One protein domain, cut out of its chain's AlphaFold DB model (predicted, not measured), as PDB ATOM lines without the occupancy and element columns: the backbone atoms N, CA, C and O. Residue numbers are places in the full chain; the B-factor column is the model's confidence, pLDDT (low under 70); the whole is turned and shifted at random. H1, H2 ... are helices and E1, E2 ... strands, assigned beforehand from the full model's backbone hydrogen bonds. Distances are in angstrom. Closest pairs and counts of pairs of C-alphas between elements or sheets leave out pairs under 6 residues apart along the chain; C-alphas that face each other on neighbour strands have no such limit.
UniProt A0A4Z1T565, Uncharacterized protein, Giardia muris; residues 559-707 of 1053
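What this domain is: This is residues 559 to 707 of the 1053 residues of an uncharacterized protein of Giardia muris (UniProt A0A4Z1T565). A two-stranded hairpin, E2 and E3, makes one end of a body of mostly crossed helices, with the short helix H4 in the middle and the small helix H2 near the opposite end of the long axis. H1, H5 and H6 pack on H4, H7 crosses H1 steeply, and a second, very short pair of strands, E1 and E4, lies near the middle with H3 following E1. The printed part has 149 residues with seven named helices and four named strands, in the order H1 H2 E1 H3 H4 H5 E2 E3 H6 E4 H7; both two-stranded sheets, E1 - E4 and E2 - E3, are antiparallel, and the class is mixed, helices and strands. The whole is compact, with a radius of gyration of the C-alphas of 15.1 A, and spans 44 by 34 by 23 A.

Where its parts are: Start at the larger strand pair: find C-alpha 652 at (34.563, -7.841, -26.396), where E2 begins, residues 652 to 656, 11.4 A long. E3 is residues 663 to 672, 18.8 A from first to last C-alpha, and bends by 108 degrees at residue 666. From there go on to H6, residues 679 to 688, 14.3 A, then E4, residues 690 to 692, and H7, residues 693 to 707, which runs 20.1 A to C-alpha 707 at (14.535, 13.227, -27.607). Now turn to the earlier residues: H1, residues 563 to 576, begins at C-alpha 563 at (21.831, 0.504, -25.611) and is 20.2 A long. After it come H2, residues 581 to 587, E1, residues 602 to 604, H3, residues 605 to 616 and 15.9 A long, H4, residues 622 to 631 and 14.4 A long, and H5, residues 642 to 645.

How they stand to each other: In the hairpin of E2 and E3, look at N 652 and O 671, 2.8 A apart, and N 664 and O 655, also 2.8 A, both within hydrogen-bond range. Inward from it, the closest C-alphas of E3 and H4 are those of Pro 669 and Ala 627, 7.4 A apart. H4 is the hub, touching four helices. H1 touches it with residues 563 to 566 alone, closest at the C-alphas of Pro 563 and Ala 627, 5.2 A, and their lines are only just about perpendicular at 71 degrees. H6 touches H4 at a steep tilt of 50 degrees, the same way, closest at the C-alphas of Leu 686 and Leu 626, 7.3 A. H5 touches H4, with the C-alphas of Leu 642 and Gly 629 closest at 5.8 A. H3 and H4 only just touch, with 3 pairs of C-alphas within 8 A, the closest being those of Leu 605 and Leu 625, 6.8 A. E1 and E4 are antiparallel neighbours, with N 691 and O 603 at 2.8 A, within hydrogen-bond range. Farther out, H7 touches H1, closest at the C-alphas of Tyr 704 and Val 571, 5.8 A, at a steep tilt of 69 degrees, only just short of perpendicular. H2 and H7 only just touch, with 3 pairs of C-alphas within 8 A, the closest being those of Leu 581 and Ser 701, 7.5 A. H2 and H6 are apart. In H1, H2, H3, H4, H6 and H7 every O i to N i+4 pair is within hydrogen-bond range; H5 is too short for such a pair.

The domain as a whole: The two C-alphas farthest apart are those of Asp 583 and Ala 675, 44.6 A. The printed part has no cut. The link from H2 to E1, residues 588 to 601, is long. The mean pLDDT of the printed part is 73.5; look for values under 70 in 43 residues, among them 573 to 601 and 704 to 707.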
ATOM      1  N   LEU A 559      27.569  -9.019 -33.467       81.25
ATOM      2  CA  LEU A 559      27.537  -7.624 -33.009       81.25
ATOM      3  C   LEU A 559      26.342  -7.313 -32.093       81.25
ATOM      4  O   LEU A 559      25.203  -7.673 -32.396       81.25
ATOM      5  N   ILE A 560      26.606  -6.571 -31.019       82.19
ATOM      6  CA  ILE A 560      25.623  -6.059 -30.060       82.19
ATOM      7  C   ILE A 560      25.548  -4.527 -30.234       82.19
ATOM      8  O   ILE A 560      26.580  -3.860 -30.153       82.19
ATOM      9  N   PRO A 561      24.364  -3.947 -30.521       80.44
ATOM     10  CA  PRO A 561      24.205  -2.502 -30.682       80.44
ATOM     11  C   PRO A 561      24.334  -1.767 -29.345       80.44
ATOM     12  O   PRO A 561      24.083  -2.333 -28.280       80.44
ATOM     13  N   HIS A 562      24.673  -0.478 -29.398       82.81
ATOM     14  CA  HIS A 562      24.732   0.337 -28.188       82.81
ATOM     15  C   HIS A 562      23.320   0.508 -27.580       82.81
ATOM     16  O   HIS A 562      22.367   0.776 -28.320       82.81
ATOM     17  N   PRO A 563      23.148   0.414 -26.247       80.75
ATOM     18  CA  PRO A 563      21.831   0.504 -25.611       80.75
ATOM     19  C   PRO A 563      21.055   1.799 -25.905       80.75
ATOM     20  O   PRO A 563      19.828   1.766 -25.993       80.75
ATOM     21  N   SER A 564      21.741   2.933 -26.102       79.44
ATOM     22  CA  SER A 564      21.077   4.198 -26.460       79.44
ATOM     23  C   SER A 564      20.375   4.132 -27.821       79.44
ATOM     24  O   SER A 564      19.294   4.694 -27.961       79.44
ATOM     25  N   GLU A 565      20.911   3.394 -28.802       77.94
ATOM     26  CA  GLU A 565      20.261   3.209 -30.110       77.94
ATOM     27  C   GLU A 565      18.918   2.480 -29.945       77.94
ATOM     28  O   GLU A 565      17.922   2.835 -30.581       77.94
ATOM     29  N   VAL A 566      18.866   1.509 -29.026       81.88
ATOM     30  CA  VAL A 566      17.641   0.772 -28.688       81.88
ATOM     31  C   VAL A 566      16.637   1.676 -27.962       81.88
ATOM     32  O   VAL A 566      15.454   1.672 -28.302       81.88
ATOM     33  N   LEU A 567      17.093   2.504 -27.014       82.56
ATOM     34  CA  LEU A 567      16.241   3.469 -26.305       82.56
ATOM     35  C   LEU A 567      15.666   4.538 -27.243       82.56
ATOM     36  O   LEU A 567      14.460   4.782 -27.220       82.56
ATOM     37  N   HIS A 568      16.484   5.129 -28.118       78.00
ATOM     38  CA  HIS A 568      16.018   6.101 -29.110       78.00
ATOM     39  C   HIS A 568      15.016   5.483 -30.084       78.00
ATOM     40  O   HIS A 568      14.049   6.142 -30.467       78.00
ATOM     41  N   ARG A 569      15.188   4.204 -30.445       77.31
ATOM     42  CA  ARG A 569      14.199   3.469 -31.239       77.31
ATOM     43  C   ARG A 569      12.868   3.363 -30.489       77.31
ATOM     44  O   ARG A 569      11.843   3.718 -31.059       77.31
ATOM     45  N   ILE A 570      12.871   2.953 -29.220       78.56
ATOM     46  CA  ILE A 570      11.649   2.864 -28.395       78.56
ATOM     47  C   ILE A 570      10.940   4.220 -28.299       78.56
ATOM     48  O   ILE A 570       9.732   4.313 -28.519       78.56
ATOM     49  N   VAL A 571      11.700   5.282 -28.042       76.06
ATOM     50  CA  VAL A 571      11.185   6.649 -27.929       76.06
ATOM     51  C   VAL A 571      10.611   7.169 -29.256       76.06
ATOM     52  O   VAL A 571       9.531   7.758 -29.268       76.06
ATOM     53  N   ASN A 572      11.261   6.890 -30.388       72.81
ATOM     54  CA  ASN A 572      10.754   7.271 -31.708       72.81
ATOM     55  C   ASN A 572       9.404   6.593 -32.024       72.81
ATOM     56  O   ASN A 572       8.494   7.211 -32.569       72.81
ATOM     57  N   PHE A 573       9.229   5.330 -31.631       67.62
ATOM     58  CA  PHE A 573       7.961   4.617 -31.815       67.62
ATOM     59  C   PHE A 573       6.856   5.092 -30.859       67.62
ATOM     60  O   PHE A 573       5.702   5.192 -31.282       67.62
ATOM     61  N   LEU A 574       7.195   5.452 -29.614       68.50
ATOM     62  CA  LEU A 574       6.266   6.135 -28.700       68.50
ATOM     63  C   LEU A 574       5.705   7.411 -29.337       68.50
ATOM     64  O   LEU A 574       4.503   7.674 -29.261       68.50
ATOM     65  N   HIS A 575       6.568   8.159 -30.027       63.69
ATOM     66  CA  HIS A 575       6.168   9.346 -30.763       63.69
ATOM     67  C   HIS A 575       5.294   9.051 -31.982       63.69
ATOM     68  O   HIS A 575       4.215   9.630 -32.093       63.69
ATOM     69  N   LEU A 576       5.715   8.142 -32.869       62.97
ATOM     70  CA  LEU A 576       4.951   7.783 -34.073       62.97
ATOM     71  C   LEU A 576       3.523   7.320 -33.740       62.97
ATOM     72  O   LEU A 576       2.607   7.502 -34.539       62.97
ATOM     73  N   ARG A 577       3.321   6.748 -32.548       59.16
ATOM     74  CA  ARG A 577       2.016   6.286 -32.053       59.16
ATOM     75  C   ARG A 577       1.255   7.318 -31.218       59.16
ATOM     76  O   ARG A 577       0.152   7.018 -30.772       59.16
ATOM     77  N   ASN A 578       1.793   8.525 -31.024       59.84
ATOM     78  CA  ASN A 578       1.201   9.598 -30.215       59.84
ATOM     79  C   ASN A 578       0.830   9.178 -28.775       59.84
ATOM     80  O   ASN A 578      -0.099   9.732 -28.182       59.84
ATOM     81  N   LEU A 579       1.558   8.223 -28.188       60.78
ATOM     82  CA  LEU A 579       1.325   7.781 -26.814       60.78
ATOM     83  C   LEU A 579       2.082   8.694 -25.848       60.78
ATOM     84  O   LEU A 579       3.282   8.925 -26.004       60.78
ATOM     85  N   LYS A 580       1.399   9.227 -24.827       61.78
ATOM     86  CA  LYS A 580       2.099   9.980 -23.776       61.78
ATOM     87  C   LYS A 580       2.993   9.014 -23.015       61.78
ATOM     88  O   LYS A 580       2.540   7.931 -22.675       61.78
ATOM     89  N   LEU A 581       4.204   9.434 -22.652       61.91
ATOM     90  CA  LEU A 581       5.075   8.634 -21.787       61.91
ATOM     91  C   LEU A 581       4.360   8.231 -20.485       61.91
ATOM     92  O   LEU A 581       4.466   7.089 -20.074       61.91
ATOM     93  N   ALA A 582       3.570   9.131 -19.887       56.72
ATOM     94  CA  ALA A 582       2.755   8.811 -18.715       56.72
ATOM     95  C   ALA A 582       1.671   7.767 -19.022       56.72
ATOM     96  O   ALA A 582       1.499   6.847 -18.239       56.72
ATOM     97  N   ASP A 583       0.983   7.861 -20.163       57.56
ATOM     98  CA  ASP A 583      -0.036   6.882 -20.572       57.56
ATOM     99  C   ASP A 583       0.615   5.537 -20.918       57.56
ATOM    100  O   ASP A 583       0.094   4.496 -20.565       57.56
ATOM    101  N   PHE A 584       1.799   5.538 -21.530       62.47
ATOM    102  CA  PHE A 584       2.596   4.341 -21.763       62.47
ATOM    103  C   PHE A 584       3.032   3.722 -20.437       62.47
ATOM    104  O   PHE A 584       2.748   2.558 -20.215       62.47
ATOM    105  N   LEU A 585       3.621   4.485 -19.517       60.38
ATOM    106  CA  LEU A 585       4.056   3.995 -18.204       60.38
ATOM    107  C   LEU A 585       2.882   3.618 -17.275       60.38
ATOM    108  O   LEU A 585       3.080   2.829 -16.359       60.38
ATOM    109  N   THR A 586       1.671   4.146 -17.497       53.44
ATOM    110  CA  THR A 586       0.459   3.776 -16.731       53.44
ATOM    111  C   THR A 586      -0.332   2.626 -17.361       53.44
ATOM    112  O   THR A 586      -0.806   1.757 -16.636       53.44
ATOM    113  N   LEU A 587      -0.445   2.556 -18.695       48.81
ATOM    114  CA  LEU A 587      -0.984   1.393 -19.425       48.81
ATOM    115  C   LEU A 587      -0.043   0.188 -19.308       48.81
ATOM    116  O   LEU A 587      -0.489  -0.958 -19.283       48.81
ATOM    117  N   SER A 588       1.259   0.459 -19.222       47.88
ATOM    118  CA  SER A 588       2.325  -0.491 -18.933       47.88
ATOM    119  C   SER A 588       2.968  -0.168 -17.589       47.88
ATOM    120  O   SER A 588       4.155   0.129 -17.476       47.88
ATOM    121  N   GLU A 589       2.201  -0.365 -16.517       47.66
ATOM    122  CA  GLU A 589       2.844  -0.977 -15.363       47.66
ATOM    123  C   GLU A 589       3.527  -2.249 -15.893       47.66
ATOM    124  O   GLU A 589       2.849  -3.222 -16.230       47.66
ATOM    125  N   PHE A 590       4.852  -2.218 -16.089       52.41
ATOM    126  CA  PHE A 590       5.637  -3.395 -16.455       52.41
ATOM    127  C   PHE A 590       5.393  -4.439 -15.347       52.41
ATOM    128  O   PHE A 590       5.982  -4.407 -14.266       52.41
ATOM    129  N   GLY A 591       4.394  -5.293 -15.572       45.75
ATOM    130  CA  GLY A 591       3.738  -6.085 -14.532       45.75
ATOM    131  C   GLY A 591       2.394  -5.485 -14.118       45.75
ATOM    132  O   GLY A 591       2.275  -4.938 -13.026       45.75
ATOM    133  N   ASN A 592       1.392  -5.612 -14.989       38.88
ATOM    134  CA  ASN A 592      -0.014  -5.589 -14.597       38.88
ATOM    135  C   ASN A 592      -0.351  -6.940 -13.920       38.88
ATOM    136  O   ASN A 592       0.403  -7.904 -14.084       38.88
ATOM    137  N   ALA A 593      -1.464  -7.036 -13.187       42.78
ATOM    138  CA  ALA A 593      -1.825  -8.150 -12.284       42.78
ATOM    139  C   ALA A 593      -1.767  -9.585 -12.874       42.78
ATOM    140  O   ALA A 593      -1.842 -10.565 -12.136       42.78
ATOM    141  N   THR A 594      -1.624  -9.728 -14.193       44.44
ATOM    142  CA  THR A 594      -1.510 -10.996 -14.929       44.44
ATOM    143  C   THR A 594      -0.084 -11.544 -15.051       44.44
ATOM    144  O   THR A 594       0.083 -12.727 -15.350       44.44
ATOM    145  N   HIS A 595       0.955 -10.734 -14.818       46.16
ATOM    146  CA  HIS A 595       2.353 -11.162 -14.909       46.16
ATOM    147  C   HIS A 595       3.082 -10.857 -13.605       46.16
ATOM    148  O   HIS A 595       3.354  -9.700 -13.287       46.16
ATOM    149  N   ALA A 596       3.382 -11.914 -12.846       42.00
ATOM    150  CA  ALA A 596       4.037 -11.815 -11.551       42.00
ATOM    151  C   ALA A 596       5.362 -11.049 -11.679       42.00
ATOM    152  O   ALA A 596       6.300 -11.517 -12.328       42.00
ATOM    153  N   ARG A 597       5.436  -9.874 -11.045       50.97
ATOM    154  CA  ARG A 597       6.718  -9.240 -10.733       50.97
ATOM    155  C   ARG A 597       7.498 -10.221  -9.858       50.97
ATOM    156  O   ARG A 597       6.924 -10.816  -8.941       50.97
ATOM    157  N   SER A 598       8.793 -10.395 -10.120       55.75
ATOM    158  CA  SER A 598       9.654 -10.960  -9.082       55.75
ATOM    159  C   SER A 598       9.692  -9.977  -7.901       55.75
ATOM    160  O   SER A 598       9.264  -8.828  -8.027       55.75
ATOM    161  N   VAL A 599      10.140 -10.444  -6.734       52.00
ATOM    162  CA  VAL A 599       9.905  -9.826  -5.411       52.00
ATOM    163  C   VAL A 599      10.298  -8.336  -5.307       52.00
ATOM    164  O   VAL A 599       9.852  -7.668  -4.381       52.00
ATOM    165  N   VAL A 600      11.043  -7.758  -6.259       54.50
ATOM    166  CA  VAL A 600      11.400  -6.331  -6.261       54.50
ATOM    167  C   VAL A 600      11.469  -5.759  -7.689       54.50
ATOM    168  O   VAL A 600      12.538  -5.706  -8.281       54.50
ATOM    169  N   GLY A 601      10.342  -5.323  -8.266       64.44
ATOM    170  CA  GLY A 601      10.331  -4.375  -9.403       64.44
ATOM    171  C   GLY A 601      11.124  -4.762 -10.667       64.44
ATOM    172  O   GLY A 601      11.508  -3.878 -11.431       64.44
ATOM    173  N   CYS A 602      11.387  -6.052 -10.890       74.31
ATOM    174  CA  CYS A 602      12.119  -6.568 -12.049       74.31
ATOM    175  C   CYS A 602      11.209  -7.425 -12.939       74.31
ATOM    176  O   CYS A 602      10.258  -8.056 -12.463       74.31
ATOM    177  N   ILE A 603      11.501  -7.449 -14.241       77.44
ATOM    178  CA  ILE A 603      10.718  -8.160 -15.259       77.44
ATOM    179  C   ILE A 603      11.638  -8.939 -16.208       77.44
ATOM    180  O   ILE A 603      12.731  -8.489 -16.534       77.44
ATOM    181  N   GLY A 604      11.206 -10.114 -16.671       82.25
ATOM    182  CA  GLY A 604      11.978 -10.915 -17.631       82.25
ATOM    183  C   GLY A 604      12.146 -10.224 -18.990       82.25
ATOM    184  O   GLY A 604      11.191  -9.641 -19.509       82.25
ATOM    185  N   LEU A 605      13.322 -10.344 -19.614       80.88
ATOM    186  CA  LEU A 605      13.653  -9.700 -20.901       80.88
ATOM    187  C   LEU A 605      12.670 -10.042 -22.034       80.88
ATOM    188  O   LEU A 605      12.229  -9.157 -22.769       80.88
ATOM    189  N   ARG A 606      12.248 -11.308 -22.151       83.00
ATOM    190  CA  ARG A 606      11.226 -11.722 -23.136       83.00
ATOM    191  C   ARG A 606       9.851 -11.117 -22.861       83.00
ATOM    192  O   ARG A 606       9.085 -10.884 -23.793       83.00
ATOM    193  N   ASN A 607       9.530 -10.838 -21.599       79.25
ATOM    194  CA  ASN A 607       8.283 -10.166 -21.248       79.25
ATOM    195  C   ASN A 607       8.346  -8.673 -21.599       79.25
ATOM    196  O   ASN A 607       7.353  -8.154 -22.097       79.25
ATOM    197  N   VAL A 608       9.509  -8.021 -21.451       77.00
ATOM    198  CA  VAL A 608       9.742  -6.651 -21.956       77.00
ATOM    199  C   VAL A 608       9.550  -6.599 -23.470       77.00
ATOM    200  O   VAL A 608       8.809  -5.757 -23.965       77.00
ATOM    201  N   GLN A 609      10.144  -7.541 -24.210       83.88
ATOM    202  CA  GLN A 609       9.974  -7.640 -25.662       83.88
ATOM    203  C   GLN A 609       8.506  -7.839 -26.062       83.88
ATOM    204  O   GLN A 609       8.019  -7.145 -26.952       83.88
ATOM    205  N   ARG A 610       7.779  -8.751 -25.399       76.19
ATOM    206  CA  ARG A 610       6.342  -8.950 -25.651       76.19
ATOM    207  C   ARG A 610       5.542  -7.689 -25.361       76.19
ATOM    208  O   ARG A 610       4.696  -7.333 -26.167       76.19
ATOM    209  N   GLN A 611       5.806  -7.008 -24.247       73.56
ATOM    210  CA  GLN A 611       5.095  -5.778 -23.903       73.56
ATOM    211  C   GLN A 611       5.345  -4.683 -24.936       73.56
ATOM    212  O   GLN A 611       4.377  -4.155 -25.465       73.56
ATOM    213  N   LEU A 612       6.601  -4.428 -25.316       76.12
ATOM    214  CA  LEU A 612       6.936  -3.461 -26.367       76.12
ATOM    215  C   LEU A 612       6.326  -3.832 -27.730       76.12
ATOM    216  O   LEU A 612       5.907  -2.946 -28.473       76.12
ATOM    217  N   SER A 613       6.218  -5.124 -28.042       79.88
ATOM    218  CA  SER A 613       5.545  -5.616 -29.250       79.88
ATOM    219  C   SER A 613       4.028  -5.389 -29.191       79.88
ATOM    220  O   SER A 613       3.444  -4.910 -30.156       79.88
ATOM    221  N   TYR A 614       3.379  -5.632 -28.049       73.62
ATOM    222  CA  TYR A 614       1.937  -5.407 -27.895       73.62
ATOM    223  C   TYR A 614       1.552  -3.927 -27.829       73.62
ATOM    224  O   TYR A 614       0.530  -3.543 -28.388       73.62
ATOM    225  N   SER A 615       2.334  -3.096 -27.135       68.00
ATOM    226  CA  SER A 615       1.988  -1.691 -26.900       68.00
ATOM    227  C   SER A 615       2.496  -0.747 -27.987       68.00
ATOM    228  O   SER A 615       1.867   0.276 -28.238       68.00
ATOM    229  N   LEU A 616       3.646  -1.049 -28.603       70.38
ATOM    230  CA  LEU A 616       4.318  -0.173 -29.573       70.38
ATOM    231  C   LEU A 616       4.598  -0.848 -30.922       70.38
ATOM    232  O   LEU A 616       5.172  -0.204 -31.799       70.38
ATOM    233  N   GLU A 617       4.216  -2.120 -31.104       73.50
ATOM    234  CA  GLU A 617       4.551  -2.931 -32.288       73.50
ATOM    235  C   GLU A 617       6.071  -3.025 -32.545       73.50
ATOM    236  O   GLU A 617       6.525  -3.242 -33.670       73.50
ATOM    237  N   ILE A 618       6.887  -2.888 -31.491       77.56
ATOM    238  CA  ILE A 618       8.347  -3.002 -31.586       77.56
ATOM    239  C   ILE A 618       8.762  -4.454 -31.376       77.56
ATOM    240  O   ILE A 618       8.646  -5.007 -30.283       77.56
ATOM    241  N   ASN A 619       9.354  -5.046 -32.410       80.38
ATOM    242  CA  ASN A 619      10.023  -6.338 -32.307       80.38
ATOM    243  C   ASN A 619      11.527  -6.124 -32.101       80.38
ATOM    244  O   ASN A 619      12.259  -5.857 -33.057       80.38
ATOM    245  N   LEU A 620      11.966  -6.214 -30.840       80.75
ATOM    246  CA  LEU A 620      13.384  -6.201 -30.484       80.75
ATOM    247  C   LEU A 620      14.049  -7.518 -30.893       80.75
ATOM    248  O   LEU A 620      13.520  -8.600 -30.636       80.75
ATOM    249  N   THR A 621      15.214  -7.408 -31.517       84.62
ATOM    250  CA  THR A 621      16.063  -8.543 -31.885       84.62
ATOM    251  C   THR A 621      16.865  -9.041 -30.674       84.62
ATOM    252  O   THR A 621      17.120  -8.285 -29.738       84.62
ATOM    253  N   ASP A 622      17.306 -10.302 -30.680       83.62
ATOM    254  CA  ASP A 622      18.139 -10.867 -29.605       83.62
ATOM    255  C   ASP A 622      19.390 -10.026 -29.247       83.62
ATOM    256  O   ASP A 622      19.636  -9.849 -28.054       83.62
ATOM    257  N   PRO A 623      20.165  -9.441 -30.189       82.12
ATOM    258  CA  PRO A 623      21.279  -8.559 -29.828       82.12
ATOM    259  C   PRO A 623      20.823  -7.239 -29.183       82.12
ATOM    260  O   PRO A 623      21.504  -6.733 -28.296       82.12
ATOM    261  N   GLU A 624      19.659  -6.695 -29.551       84.62
ATOM    262  CA  GLU A 624      19.084  -5.515 -28.883       84.62
ATOM    263  C   GLU A 624      18.610  -5.850 -27.458       84.62
ATOM    264  O   GLU A 624      18.748  -5.034 -26.548       84.62
ATOM    265  N   LEU A 625      18.105  -7.069 -27.237       84.69
ATOM    266  CA  LEU A 625      17.747  -7.560 -25.903       84.69
ATOM    267  C   LEU A 625      18.977  -7.804 -25.025       84.69
ATOM    268  O   LEU A 625      18.933  -7.496 -23.836       84.69
ATOM    269  N   LEU A 626      20.079  -8.299 -25.600       85.44
ATOM    270  CA  LEU A 626      21.358  -8.411 -24.892       85.44
ATOM    271  C   LEU A 626      21.858  -7.030 -24.444       85.44
ATOM    272  O   LEU A 626      22.243  -6.871 -23.287       85.44
ATOM    273  N   ALA A 627      21.782  -6.018 -25.316       85.38
ATOM    274  CA  ALA A 627      22.175  -4.647 -24.983       85.38
ATOM    275  C   ALA A 627      21.382  -4.087 -23.784       85.38
ATOM    276  O   ALA A 627      21.968  -3.543 -22.847       85.38
ATOM    277  N   LEU A 628      20.056  -4.274 -23.769       85.50
ATOM    278  CA  LEU A 628      19.206  -3.855 -22.648       85.50
ATOM    279  C   LEU A 628      19.468  -4.669 -21.372       85.50
ATOM    280  O   LEU A 628      19.501  -4.103 -20.281       85.50
ATOM    281  N   GLY A 629      19.677  -5.981 -21.499       83.69
ATOM    282  CA  GLY A 629      19.915  -6.879 -20.368       83.69
ATOM    283  C   GLY A 629      21.242  -6.635 -19.649       83.69
ATOM    284  O   GLY A 629      21.310  -6.806 -18.432       83.69
ATOM    285  N   TYR A 630      22.279  -6.196 -20.371       84.25
ATOM    286  CA  TYR A 630      23.552  -5.797 -19.764       84.25
ATOM    287  C   TYR A 630      23.492  -4.421 -19.100       84.25
ATOM    288  O   TYR A 630      24.146  -4.223 -18.080       84.25
ATOM    289  N   MET A 631      22.713  -3.481 -19.647       80.75
ATOM    290  CA  MET A 631      22.622  -2.126 -19.094       80.75
ATOM    291  C   MET A 631      21.712  -2.038 -17.865       80.75
ATOM    292  O   MET A 631      22.028  -1.330 -16.913       80.75
ATOM    293  N   PHE A 632      20.589  -2.756 -17.873       85.69
ATOM    294  CA  PHE A 632      19.564  -2.663 -16.835       85.69
ATOM    295  C   PHE A 632      19.440  -3.957 -16.029       85.69
ATOM    296  O   PHE A 632      18.343  -4.490 -15.859       85.69
ATOM    297  N   SER A 633      20.562  -4.495 -15.555       81.62
ATOM    298  CA  SER A 633      20.605  -5.774 -14.841       81.62
ATOM    299  C   SER A 633      19.759  -5.782 -13.554       81.62
ATOM    300  O   SER A 633      19.509  -4.748 -12.930       81.62
ATOM    301  N   ASN A 634      19.294  -6.970 -13.151       82.75
ATOM    302  CA  ASN A 634      18.569  -7.161 -11.892       82.75
ATOM    303  C   ASN A 634      19.483  -6.842 -10.682       82.75
ATOM    304  O   ASN A 634      20.490  -7.528 -10.501       82.75
ATOM    305  N   PRO A 635      19.154  -5.858  -9.823       76.69
ATOM    306  CA  PRO A 635      20.017  -5.446  -8.714       76.69
ATOM    307  C   PRO A 635      19.932  -6.359  -7.479       76.69
ATOM    308  O   PRO A 635      20.735  -6.200  -6.564       76.69
ATOM    309  N   VAL A 636      18.964  -7.282  -7.421       72.56
ATOM    310  CA  VAL A 636      18.643  -8.070  -6.216       72.56
ATOM    311  C   VAL A 636      19.058  -9.533  -6.342       72.56
ATOM    312  O   VAL A 636      19.643 -10.076  -5.407       72.56
ATOM    313  N   ASP A 637      18.763 -10.181  -7.473       78.19
ATOM    314  CA  ASP A 637      19.054 -11.607  -7.675       78.19
ATOM    315  C   ASP A 637      20.181 -11.801  -8.705       78.19
ATOM    316  O   ASP A 637      19.946 -11.618  -9.906       78.19
ATOM    317  N   PRO A 638      21.399 -12.192  -8.276       77.44
ATOM    318  CA  PRO A 638      22.526 -12.390  -9.180       77.44
ATOM    319  C   PRO A 638      22.287 -13.530 -10.176       77.44
ATOM    320  O   PRO A 638      22.745 -13.434 -11.310       77.44
ATOM    321  N   ASN A 639      21.506 -14.561  -9.824       81.19
ATOM    322  CA  ASN A 639      21.234 -15.695 -10.719       81.19
ATOM    323  C   ASN A 639      20.361 -15.306 -11.921       81.19
ATOM    324  O   ASN A 639      20.307 -16.017 -12.925       81.19
ATOM    325  N   LYS A 640      19.664 -14.172 -11.817       79.50
ATOM    326  CA  LYS A 640      18.791 -13.631 -12.861       79.50
ATOM    327  C   LYS A 640      19.422 -12.469 -13.621       79.50
ATOM    328  O   LYS A 640      18.755 -11.851 -14.450       79.50
ATOM    329  N   GLN A 641      20.688 -12.151 -13.357       84.50
ATOM    330  CA  GLN A 641      21.432 -11.175 -14.142       84.50
ATOM    331  C   GLN A 641      21.927 -11.805 -15.443       84.50
ATOM    332  O   GLN A 641      22.449 -12.923 -15.458       84.50
ATOM    333  N   LEU A 642      21.852 -11.047 -16.538       82.38
ATOM    334  CA  LEU A 642      22.389 -11.496 -17.820       82.38
ATOM    335  C   LEU A 642      23.908 -11.726 -17.750       82.38
ATOM    336  O   LEU A 642      24.406 -12.657 -18.367       82.38
ATOM    337  N   SER A 643      24.632 -10.953 -16.937       80.44
ATOM    338  CA  SER A 643      26.066 -11.131 -16.664       80.44
ATOM    339  C   SER A 643      26.413 -12.432 -15.934       80.44
ATOM    340  O   SER A 643      27.553 -12.876 -16.020       80.44
ATOM    341  N   HIS A 644      25.466 -13.045 -15.222       81.81
ATOM    342  CA  HIS A 644      25.660 -14.345 -14.581       81.81
ATOM    343  C   HIS A 644      25.407 -15.496 -15.564       81.81
ATOM    344  O   HIS A 644      26.163 -16.463 -15.605       81.81
ATOM    345  N   ASN A 645      24.369 -15.366 -16.397       77.94
ATOM    346  CA  ASN A 645      23.979 -16.389 -17.373       77.94
ATOM    347  C   ASN A 645      24.814 -16.344 -18.667       77.94
ATOM    348  O   ASN A 645      24.961 -17.362 -19.343       77.94
ATOM    349  N   LEU A 646      25.373 -15.179 -18.999       81.69
ATOM    350  CA  LEU A 646      26.298 -14.949 -20.105       81.69
ATOM    351  C   LEU A 646      27.401 -13.968 -19.644       81.69
ATOM    352  O   LEU A 646      27.221 -12.744 -19.718       81.69
ATOM    353  N   PRO A 647      28.533 -14.478 -19.123       78.06
ATOM    354  CA  PRO A 647      29.560 -13.651 -18.502       78.06
ATOM    355  C   PRO A 647      30.277 -12.744 -19.501       78.06
ATOM    356  O   PRO A 647      30.627 -13.149 -20.610       78.06
ATOM    357  N   LEU A 648      30.569 -11.517 -19.055       72.44
ATOM    358  CA  LEU A 648      31.246 -10.479 -19.844       72.44
ATOM    359  C   LEU A 648      32.651 -10.888 -20.321       72.44
ATOM    360  O   LEU A 648      33.163 -10.326 -21.279       72.44
ATOM    361  N   SER A 649      33.263 -11.906 -19.712       72.00
ATOM    362  CA  SER A 649      34.564 -12.447 -20.127       72.00
ATOM    363  C   SER A 649      34.569 -13.049 -21.538       72.00
ATOM    364  O   SER A 649      35.640 -13.206 -22.119       72.00
ATOM    365  N   GLY A 650      33.399 -13.424 -22.068       68.12
ATOM    366  CA  GLY A 650      33.237 -13.943 -23.430       68.12
ATOM    367  C   GLY A 650      32.815 -12.888 -24.459       68.12
ATOM    368  O   GLY A 650      32.455 -13.237 -25.581       68.12
ATOM    369  N   ILE A 651      32.784 -11.607 -24.076       79.38
ATOM    370  CA  ILE A 651      32.296 -10.509 -24.913       79.38
ATOM    371  C   ILE A 651      33.377  -9.440 -24.997       79.38
ATOM    372  O   ILE A 651      33.981  -9.057 -23.998       79.38
ATOM    373  N   ILE A 652      33.640  -8.952 -26.205       81.12
ATOM    374  CA  ILE A 652      34.563  -7.841 -26.396       81.12
ATOM    375  C   ILE A 652      33.806  -6.536 -26.147       81.12
ATOM    376  O   ILE A 652      32.684  -6.339 -26.624       81.12
ATOM    377  N   HIS A 653      34.455  -5.651 -25.396       83.88
ATOM    378  CA  HIS A 653      33.959  -4.325 -25.078       83.88
ATOM    379  C   HIS A 653      34.714  -3.279 -25.889       83.88
ATOM    380  O   HIS A 653      35.920  -3.115 -25.704       83.88
ATOM    381  N   ASP A 654      34.007  -2.554 -26.751       80.19
ATOM    382  CA  ASP A 654      34.584  -1.472 -27.544       80.19
ATOM    383  C   ASP A 654      34.005  -0.122 -27.103       80.19
ATOM    384  O   ASP A 654      32.860  -0.021 -26.662       80.19
ATOM    385  N   THR A 655      34.799   0.939 -27.231       79.00
ATOM    386  CA  THR A 655      34.330   2.329 -27.087       79.00
ATOM    387  C   THR A 655      33.719   2.859 -28.380       79.00
ATOM    388  O   THR A 655      32.956   3.817 -28.362       79.00
ATOM    389  N   VAL A 656      34.019   2.232 -29.518       73.00
ATOM    390  CA  VAL A 656      33.543   2.645 -30.839       73.00
ATOM    391  C   VAL A 656      32.545   1.622 -31.345       73.00
ATOM    392  O   VAL A 656      32.835   0.428 -31.357       73.00
ATOM    393  N   ASN A 657      31.372   2.073 -31.790       70.88
ATOM    394  CA  ASN A 657      30.385   1.167 -32.356       70.88
ATOM    395  C   ASN A 657      30.912   0.530 -33.649       70.88
ATOM    396  O   ASN A 657      31.137   1.248 -34.624       70.88
ATOM    397  N   PRO A 658      31.069  -0.802 -33.711       65.25
ATOM    398  CA  PRO A 658      31.601  -1.463 -34.899       65.25
ATOM    399  C   PRO A 658      30.679  -1.313 -36.120       65.25
ATOM    400  O   PRO A 658      31.143  -1.409 -37.255       65.25
ATOM    401  N   ARG A 659      29.383  -1.036 -35.908       63.00
ATOM    402  CA  ARG A 659      28.377  -0.847 -36.959       63.00
ATOM    403  C   ARG A 659      28.246   0.608 -37.410       63.00
ATOM    404  O   ARG A 659      28.200   0.861 -38.610       63.00
ATOM    405  N   THR A 660      28.152   1.555 -36.476       61.84
ATOM    406  CA  THR A 660      27.872   2.976 -36.782       61.84
ATOM    407  C   THR A 660      29.101   3.882 -36.683       61.84
ATOM    408  O   THR A 660      29.039   5.034 -37.102       61.84
ATOM    409  N   ARG A 661      30.231   3.364 -36.180       69.69
ATOM    410  CA  ARG A 661      31.488   4.086 -35.902       69.69
ATOM    411  C   ARG A 661      31.347   5.264 -34.932       69.69
ATOM    412  O   ARG A 661      32.243   6.094 -34.851       69.69
ATOM    413  N   THR A 662      30.244   5.338 -34.192       68.25
ATOM    414  CA  THR A 662      30.044   6.345 -33.146       68.25
ATOM    415  C   THR A 662      30.943   6.039 -31.954       68.25
ATOM    416  O   THR A 662      30.956   4.904 -31.469       68.25
ATOM    417  N   GLU A 663      31.680   7.037 -31.480       75.81
ATOM    418  CA  GLU A 663      32.532   6.919 -30.297       75.81
ATOM    419  C   GLU A 663      31.724   7.223 -29.032       75.81
ATOM    420  O   GLU A 663      31.038   8.240 -28.945       75.81
ATOM    421  N   TYR A 664      31.817   6.336 -28.049       74.88
ATOM    422  CA  TYR A 664      31.190   6.461 -26.742       74.88
ATOM    423  C   TYR A 664      32.262   6.610 -25.664       74.88
ATOM    424  O   TYR A 664      33.340   6.018 -25.737       74.88
ATOM    425  N   SER A 665      31.957   7.402 -24.636       77.56
ATOM    426  CA  SER A 665      32.875   7.674 -23.524       77.56
ATOM    427  C   SER A 665      33.123   6.454 -22.633       77.56
ATOM    428  O   SER A 665      34.159   6.384 -21.974       77.56
ATOM    429  N   ILE A 666      32.192   5.495 -22.613       77.94
ATOM    430  CA  ILE A 666      32.247   4.288 -21.784       77.94
ATOM    431  C   ILE A 666      32.268   3.056 -22.704       77.94
ATOM    432  O   ILE A 666      31.425   2.961 -23.599       77.94
ATOM    433  N   PRO A 667      33.201   2.105 -22.505       79.12
ATOM    434  CA  PRO A 667      33.223   0.860 -23.265       79.12
ATOM    435  C   PRO A 667      31.991   0.009 -22.948       79.12
ATOM    436  O   PRO A 667      31.620  -0.161 -21.786       79.12
ATOM    437  N   TYR A 668      31.373  -0.561 -23.978       81.69
ATOM    438  CA  TYR A 668      30.146  -1.351 -23.858       81.69
ATOM    439  C   TYR A 668      30.303  -2.696 -24.582       81.69
ATOM    440  O   TYR A 668      31.143  -2.802 -25.475       81.69
ATOM    441  N   PRO A 669      29.549  -3.743 -24.194       83.88
ATOM    442  CA  PRO A 669      29.608  -5.040 -24.868       83.88
ATOM    443  C   PRO A 669      29.161  -4.884 -26.326       83.88
ATOM    444  O   PRO A 669      27.977  -4.685 -26.587       83.88
ATOM    445  N   SER A 670      30.109  -4.946 -27.262       80.25
ATOM    446  CA  SER A 670      29.912  -4.572 -28.670       80.25
ATOM    447  C   SER A 670      29.921  -5.775 -29.611       80.25
ATOM    448  O   SER A 670      29.280  -5.741 -30.664       80.25
ATOM    449  N   ARG A 671      30.644  -6.851 -29.266       83.56
ATOM    450  CA  ARG A 671      30.771  -8.041 -30.120       83.56
ATOM    451  C   ARG A 671      31.085  -9.312 -29.329       83.56
ATOM    452  O   ARG A 671      31.899  -9.302 -28.410       83.56
ATOM    453  N   ILE A 672      30.469 -10.424 -29.722       82.12
ATOM    454  CA  ILE A 672      30.776 -11.774 -29.236       82.12
ATOM    455  C   ILE A 672      31.630 -12.474 -30.300       82.12
ATOM    456  O   ILE A 672      31.154 -12.638 -31.433       82.12
ATOM    457  N   PRO A 673      32.861 -12.904 -29.974       80.06
ATOM    458  CA  PRO A 673      33.715 -13.615 -30.912       80.06
ATOM    459  C   PRO A 673      33.031 -14.861 -31.463       80.06
ATOM    460  O   PRO A 673      32.446 -15.639 -30.708       80.06
ATOM    461  N   ARG A 674      33.149 -15.122 -32.769       68.31
ATOM    462  CA  ARG A 674      32.502 -16.303 -33.383       68.31
ATOM    463  C   ARG A 674      32.916 -17.632 -32.735       68.31
ATOM    464  O   ARG A 674      32.117 -18.562 -32.696       68.31
ATOM    465  N   ALA A 675      34.137 -17.716 -32.205       69.44
ATOM    466  CA  ALA A 675      34.641 -18.892 -31.492       69.44
ATOM    467  C   ALA A 675      33.891 -19.189 -30.176       69.44
ATOM    468  O   ALA A 675      33.950 -20.311 -29.684       69.44
ATOM    469  N   GLN A 676      33.198 -18.197 -29.617       67.75
ATOM    470  CA  GLN A 676      32.469 -18.262 -28.346       67.75
ATOM    471  C   GLN A 676      30.948 -18.101 -28.540       67.75
ATOM    472  O   GLN A 676      30.200 -17.993 -27.571       67.75
ATOM    473  N   LEU A 677      30.474 -18.084 -29.793       76.00
ATOM    474  CA  LEU A 677      29.071 -17.879 -30.136       76.00
ATOM    475  C   LEU A 677      28.258 -19.175 -29.981       76.00
ATOM    476  O   LEU A 677      28.229 -20.006 -30.889       76.00
ATOM    477  N   ASP A 678      27.534 -19.299 -28.870       78.88
ATOM    478  CA  ASP A 678      26.522 -20.339 -28.646       78.88
ATOM    479  C   ASP A 678      25.113 -19.715 -28.619       78.88
ATOM    480  O   ASP A 678      24.726 -19.015 -27.681       78.88
ATOM    481  N   LYS A 679      24.336 -19.959 -29.681       75.06
ATOM    482  CA  LYS A 679      22.987 -19.390 -29.859       75.06
ATOM    483  C   LYS A 679      21.965 -19.963 -28.877       75.06
ATOM    484  O   LYS A 679      21.051 -19.244 -28.467       75.06
ATOM    485  N   ASP A 680      22.125 -21.220 -28.475       75.69
ATOM    486  CA  ASP A 680      21.210 -21.876 -27.539       75.69
ATOM    487  C   ASP A 680      21.486 -21.401 -26.111       75.69
ATOM    488  O   ASP A 680      20.566 -21.246 -25.305       75.69
ATOM    489  N   LEU A 681      22.751 -21.116 -25.790       79.50
ATOM    490  CA  LEU A 681      23.123 -20.453 -24.542       79.50
ATOM    491  C   LEU A 681      22.590 -19.016 -24.481       79.50
ATOM    492  O   LEU A 681      22.003 -18.647 -23.470       79.50
ATOM    493  N   ILE A 682      22.722 -18.232 -25.557       81.62
ATOM    494  CA  ILE A 682      22.180 -16.864 -25.635       81.62
ATOM    495  C   ILE A 682      20.660 -16.865 -25.445       81.62
ATOM    496  O   ILE A 682      20.132 -16.074 -24.665       81.62
ATOM    497  N   THR A 683      19.956 -17.780 -26.114       82.19
ATOM    498  CA  THR A 683      18.494 -17.887 -26.007       82.19
ATOM    499  C   THR A 683      18.077 -18.229 -24.576       82.19
ATOM    500  O   THR A 683      17.256 -17.521 -23.996       82.19
ATOM    501  N   ARG A 684      18.714 -19.236 -23.957       80.38
ATOM    502  CA  ARG A 684      18.468 -19.601 -22.551       80.38
ATOM    503  C   ARG A 684      18.805 -18.466 -21.584       80.38
ATOM    504  O   ARG A 684      18.058 -18.227 -20.640       80.38
ATOM    505  N   ALA A 685      19.903 -17.749 -21.817       82.50
ATOM    506  CA  ALA A 685      20.300 -16.620 -20.984       82.50
ATOM    507  C   ALA A 685      19.272 -15.480 -21.056       82.50
ATOM    508  O   ALA A 685      18.915 -14.925 -20.021       82.50
ATOM    509  N   LEU A 686      18.739 -15.163 -22.239       84.56
ATOM    510  CA  LEU A 686      17.683 -14.155 -22.407       84.56
ATOM    511  C   LEU A 686      16.344 -14.570 -21.776       84.56
ATOM    512  O   LEU A 686      15.632 -13.717 -21.246       84.56
ATOM    513  N   ASP A 687      16.004 -15.858 -21.812       83.50
ATOM    514  CA  ASP A 687      14.755 -16.380 -21.246       83.50
ATOM    515  C   ASP A 687      14.760 -16.399 -19.704       83.50
ATOM    516  O   ASP A 687      13.707 -16.250 -19.082       83.50
ATOM    517  N   HIS A 688      15.939 -16.540 -19.086       81.00
ATOM    518  CA  HIS A 688      16.105 -16.611 -17.628       81.00
ATOM    519  C   HIS A 688      16.578 -15.308 -16.965       81.00
ATOM    520  O   HIS A 688      16.657 -15.253 -15.737       81.00
ATOM    521  N   SER A 689      16.872 -14.262 -17.744       85.31
ATOM    522  CA  SER A 689      17.375 -12.990 -17.210       85.31
ATOM    523  C   SER A 689      16.278 -11.934 -17.033       85.31
ATOM    524  O   SER A 689      15.367 -11.789 -17.857       85.31
ATOM    525  N   GLU A 690      16.387 -11.172 -15.945       86.44
ATOM    526  CA  GLU A 690      15.467 -10.098 -15.566       86.44
ATOM    527  C   GLU A 690      16.147  -8.723 -15.638       86.44
ATOM    528  O   GLU A 690      17.353  -8.586 -15.425       86.44
ATOM    529  N   VAL A 691      15.338  -7.701 -15.908       83.31
ATOM    530  CA  VAL A 691      15.733  -6.298 -16.023       83.31
ATOM    531  C   VAL A 691      15.015  -5.452 -14.974       83.31
ATOM    532  O   VAL A 691      13.831  -5.667 -14.695       83.31
ATOM    533  N   CYS A 692      15.728  -4.475 -14.408       83.94
ATOM    534  CA  CYS A 692      15.168  -3.491 -13.486       83.94
ATOM    535  C   CYS A 692      14.206  -2.544 -14.215       83.94
ATOM    536  O   CYS A 692      14.620  -1.754 -15.067       83.94
ATOM    537  N   VAL A 693      12.920  -2.595 -13.854       76.88
ATOM    538  CA  VAL A 693      11.877  -1.772 -14.486       76.88
ATOM    539  C   VAL A 693      12.110  -0.292 -14.218       76.88
ATOM    540  O   VAL A 693      11.986   0.510 -15.136       76.88
ATOM    541  N   GLN A 694      12.466   0.069 -12.983       74.38
ATOM    542  CA  GLN A 694      12.638   1.469 -12.597       74.38
ATOM    543  C   GLN A 694      13.786   2.120 -13.376       74.38
ATOM    544  O   GLN A 694      13.592   3.164 -13.985       74.38
ATOM    545  N   ALA A 695      14.943   1.458 -13.451       79.56
ATOM    546  CA  ALA A 695      16.097   1.971 -14.188       79.56
ATOM    547  C   ALA A 695      15.826   2.077 -15.699       79.56
ATOM    548  O   ALA A 695      16.224   3.052 -16.336       79.56
ATOM    549  N   LEU A 696      15.112   1.099 -16.269       82.31
ATOM    550  CA  LEU A 696      14.686   1.139 -17.668       82.31
ATOM    551  C   LEU A 696      13.695   2.286 -17.919       82.31
ATOM    552  O   LEU A 696      13.840   3.010 -18.902       82.31
ATOM    553  N   ALA A 697      12.714   2.483 -17.039       77.56
ATOM    554  CA  ALA A 697      11.730   3.558 -17.144       77.56
ATOM    555  C   ALA A 697      12.370   4.946 -16.986       77.56
ATOM    556  O   ALA A 697      12.036   5.854 -17.747       77.56
ATOM    557  N   ASP A 698      13.322   5.100 -16.064       78.25
ATOM    558  CA  ASP A 698      14.072   6.341 -15.860       78.25
ATOM    559  C   ASP A 698      14.939   6.664 -17.087       78.25
ATOM    560  O   ASP A 698      14.964   7.806 -17.543       78.25
ATOM    561  N   ALA A 699      15.576   5.659 -17.694       80.31
ATOM    562  CA  ALA A 699      16.369   5.837 -18.907       80.31
ATOM    563  C   ALA A 699      15.519   6.092 -20.160       80.31
ATOM    564  O   ALA A 699      15.904   6.906 -20.992       80.31
ATOM    565  N   ILE A 700      14.347   5.459 -20.293       78.31
ATOM    566  CA  ILE A 700      13.374   5.809 -21.341       78.31
ATOM    567  C   ILE A 700      12.864   7.232 -21.111       78.31
ATOM    568  O   ILE A 700      12.716   7.973 -22.073       78.31
ATOM    569  N   SER A 701      12.635   7.643 -19.862       74.75
ATOM    570  CA  SER A 701      12.206   9.005 -19.526       74.75
ATOM    571  C   SER A 701      13.288  10.040 -19.826       74.75
ATOM    572  O   SER A 701      12.975  11.087 -20.385       74.75
ATOM    573  N   GLY A 702      14.549   9.735 -19.518       72.81
ATOM    574  CA  GLY A 702      15.713  10.551 -19.864       72.81
ATOM    575  C   GLY A 702      15.906  10.648 -21.374       72.81
ATOM    576  O   GLY A 702      15.939  11.747 -21.911       72.81
ATOM    577  N   ALA A 703      15.894   9.513 -22.080       73.56
ATOM    578  CA  ALA A 703      15.970   9.479 -23.537       73.56
ATOM    579  C   ALA A 703      14.764  10.166 -24.191       73.56
ATOM    580  O   ALA A 703      14.931  10.809 -25.212       73.56
ATOM    581  N   TYR A 704      13.561  10.083 -23.614       67.19
ATOM    582  CA  TYR A 704      12.370  10.811 -24.064       67.19
ATOM    583  C   TYR A 704      12.481  12.313 -23.781       67.19
ATOM    584  O   TYR A 704      11.969  13.111 -24.556       67.19
ATOM    585  N   ALA A 705      13.141  12.717 -22.693       63.81
ATOM    586  CA  ALA A 705      13.401  14.117 -22.364       63.81
ATOM    587  C   ALA A 705      14.486  14.737 -23.257       63.81
ATOM    588  O   ALA A 705      14.324  15.877 -23.675       63.81
ATOM    589  N   GLU A 706      15.539  13.987 -23.587       62.09
ATOM    590  CA  GLU A 706      16.564  14.373 -24.566       62.09
ATOM    591  C   GLU A 706      16.024  14.342 -25.997       62.09
ATOM    592  O   GLU A 706      16.343  15.204 -26.810       62.09
ATOM    593  N   TRP A 707      15.182  13.356 -26.308       54.47
ATOM    594  CA  TRP A 707      14.535  13.227 -27.607       54.47
ATOM    595  C   TRP A 707      13.428  14.258 -27.802       54.47
ATOM    596  O   TRP A 707      13.194  14.620 -28.947       54.47
TER     597      TRP A 707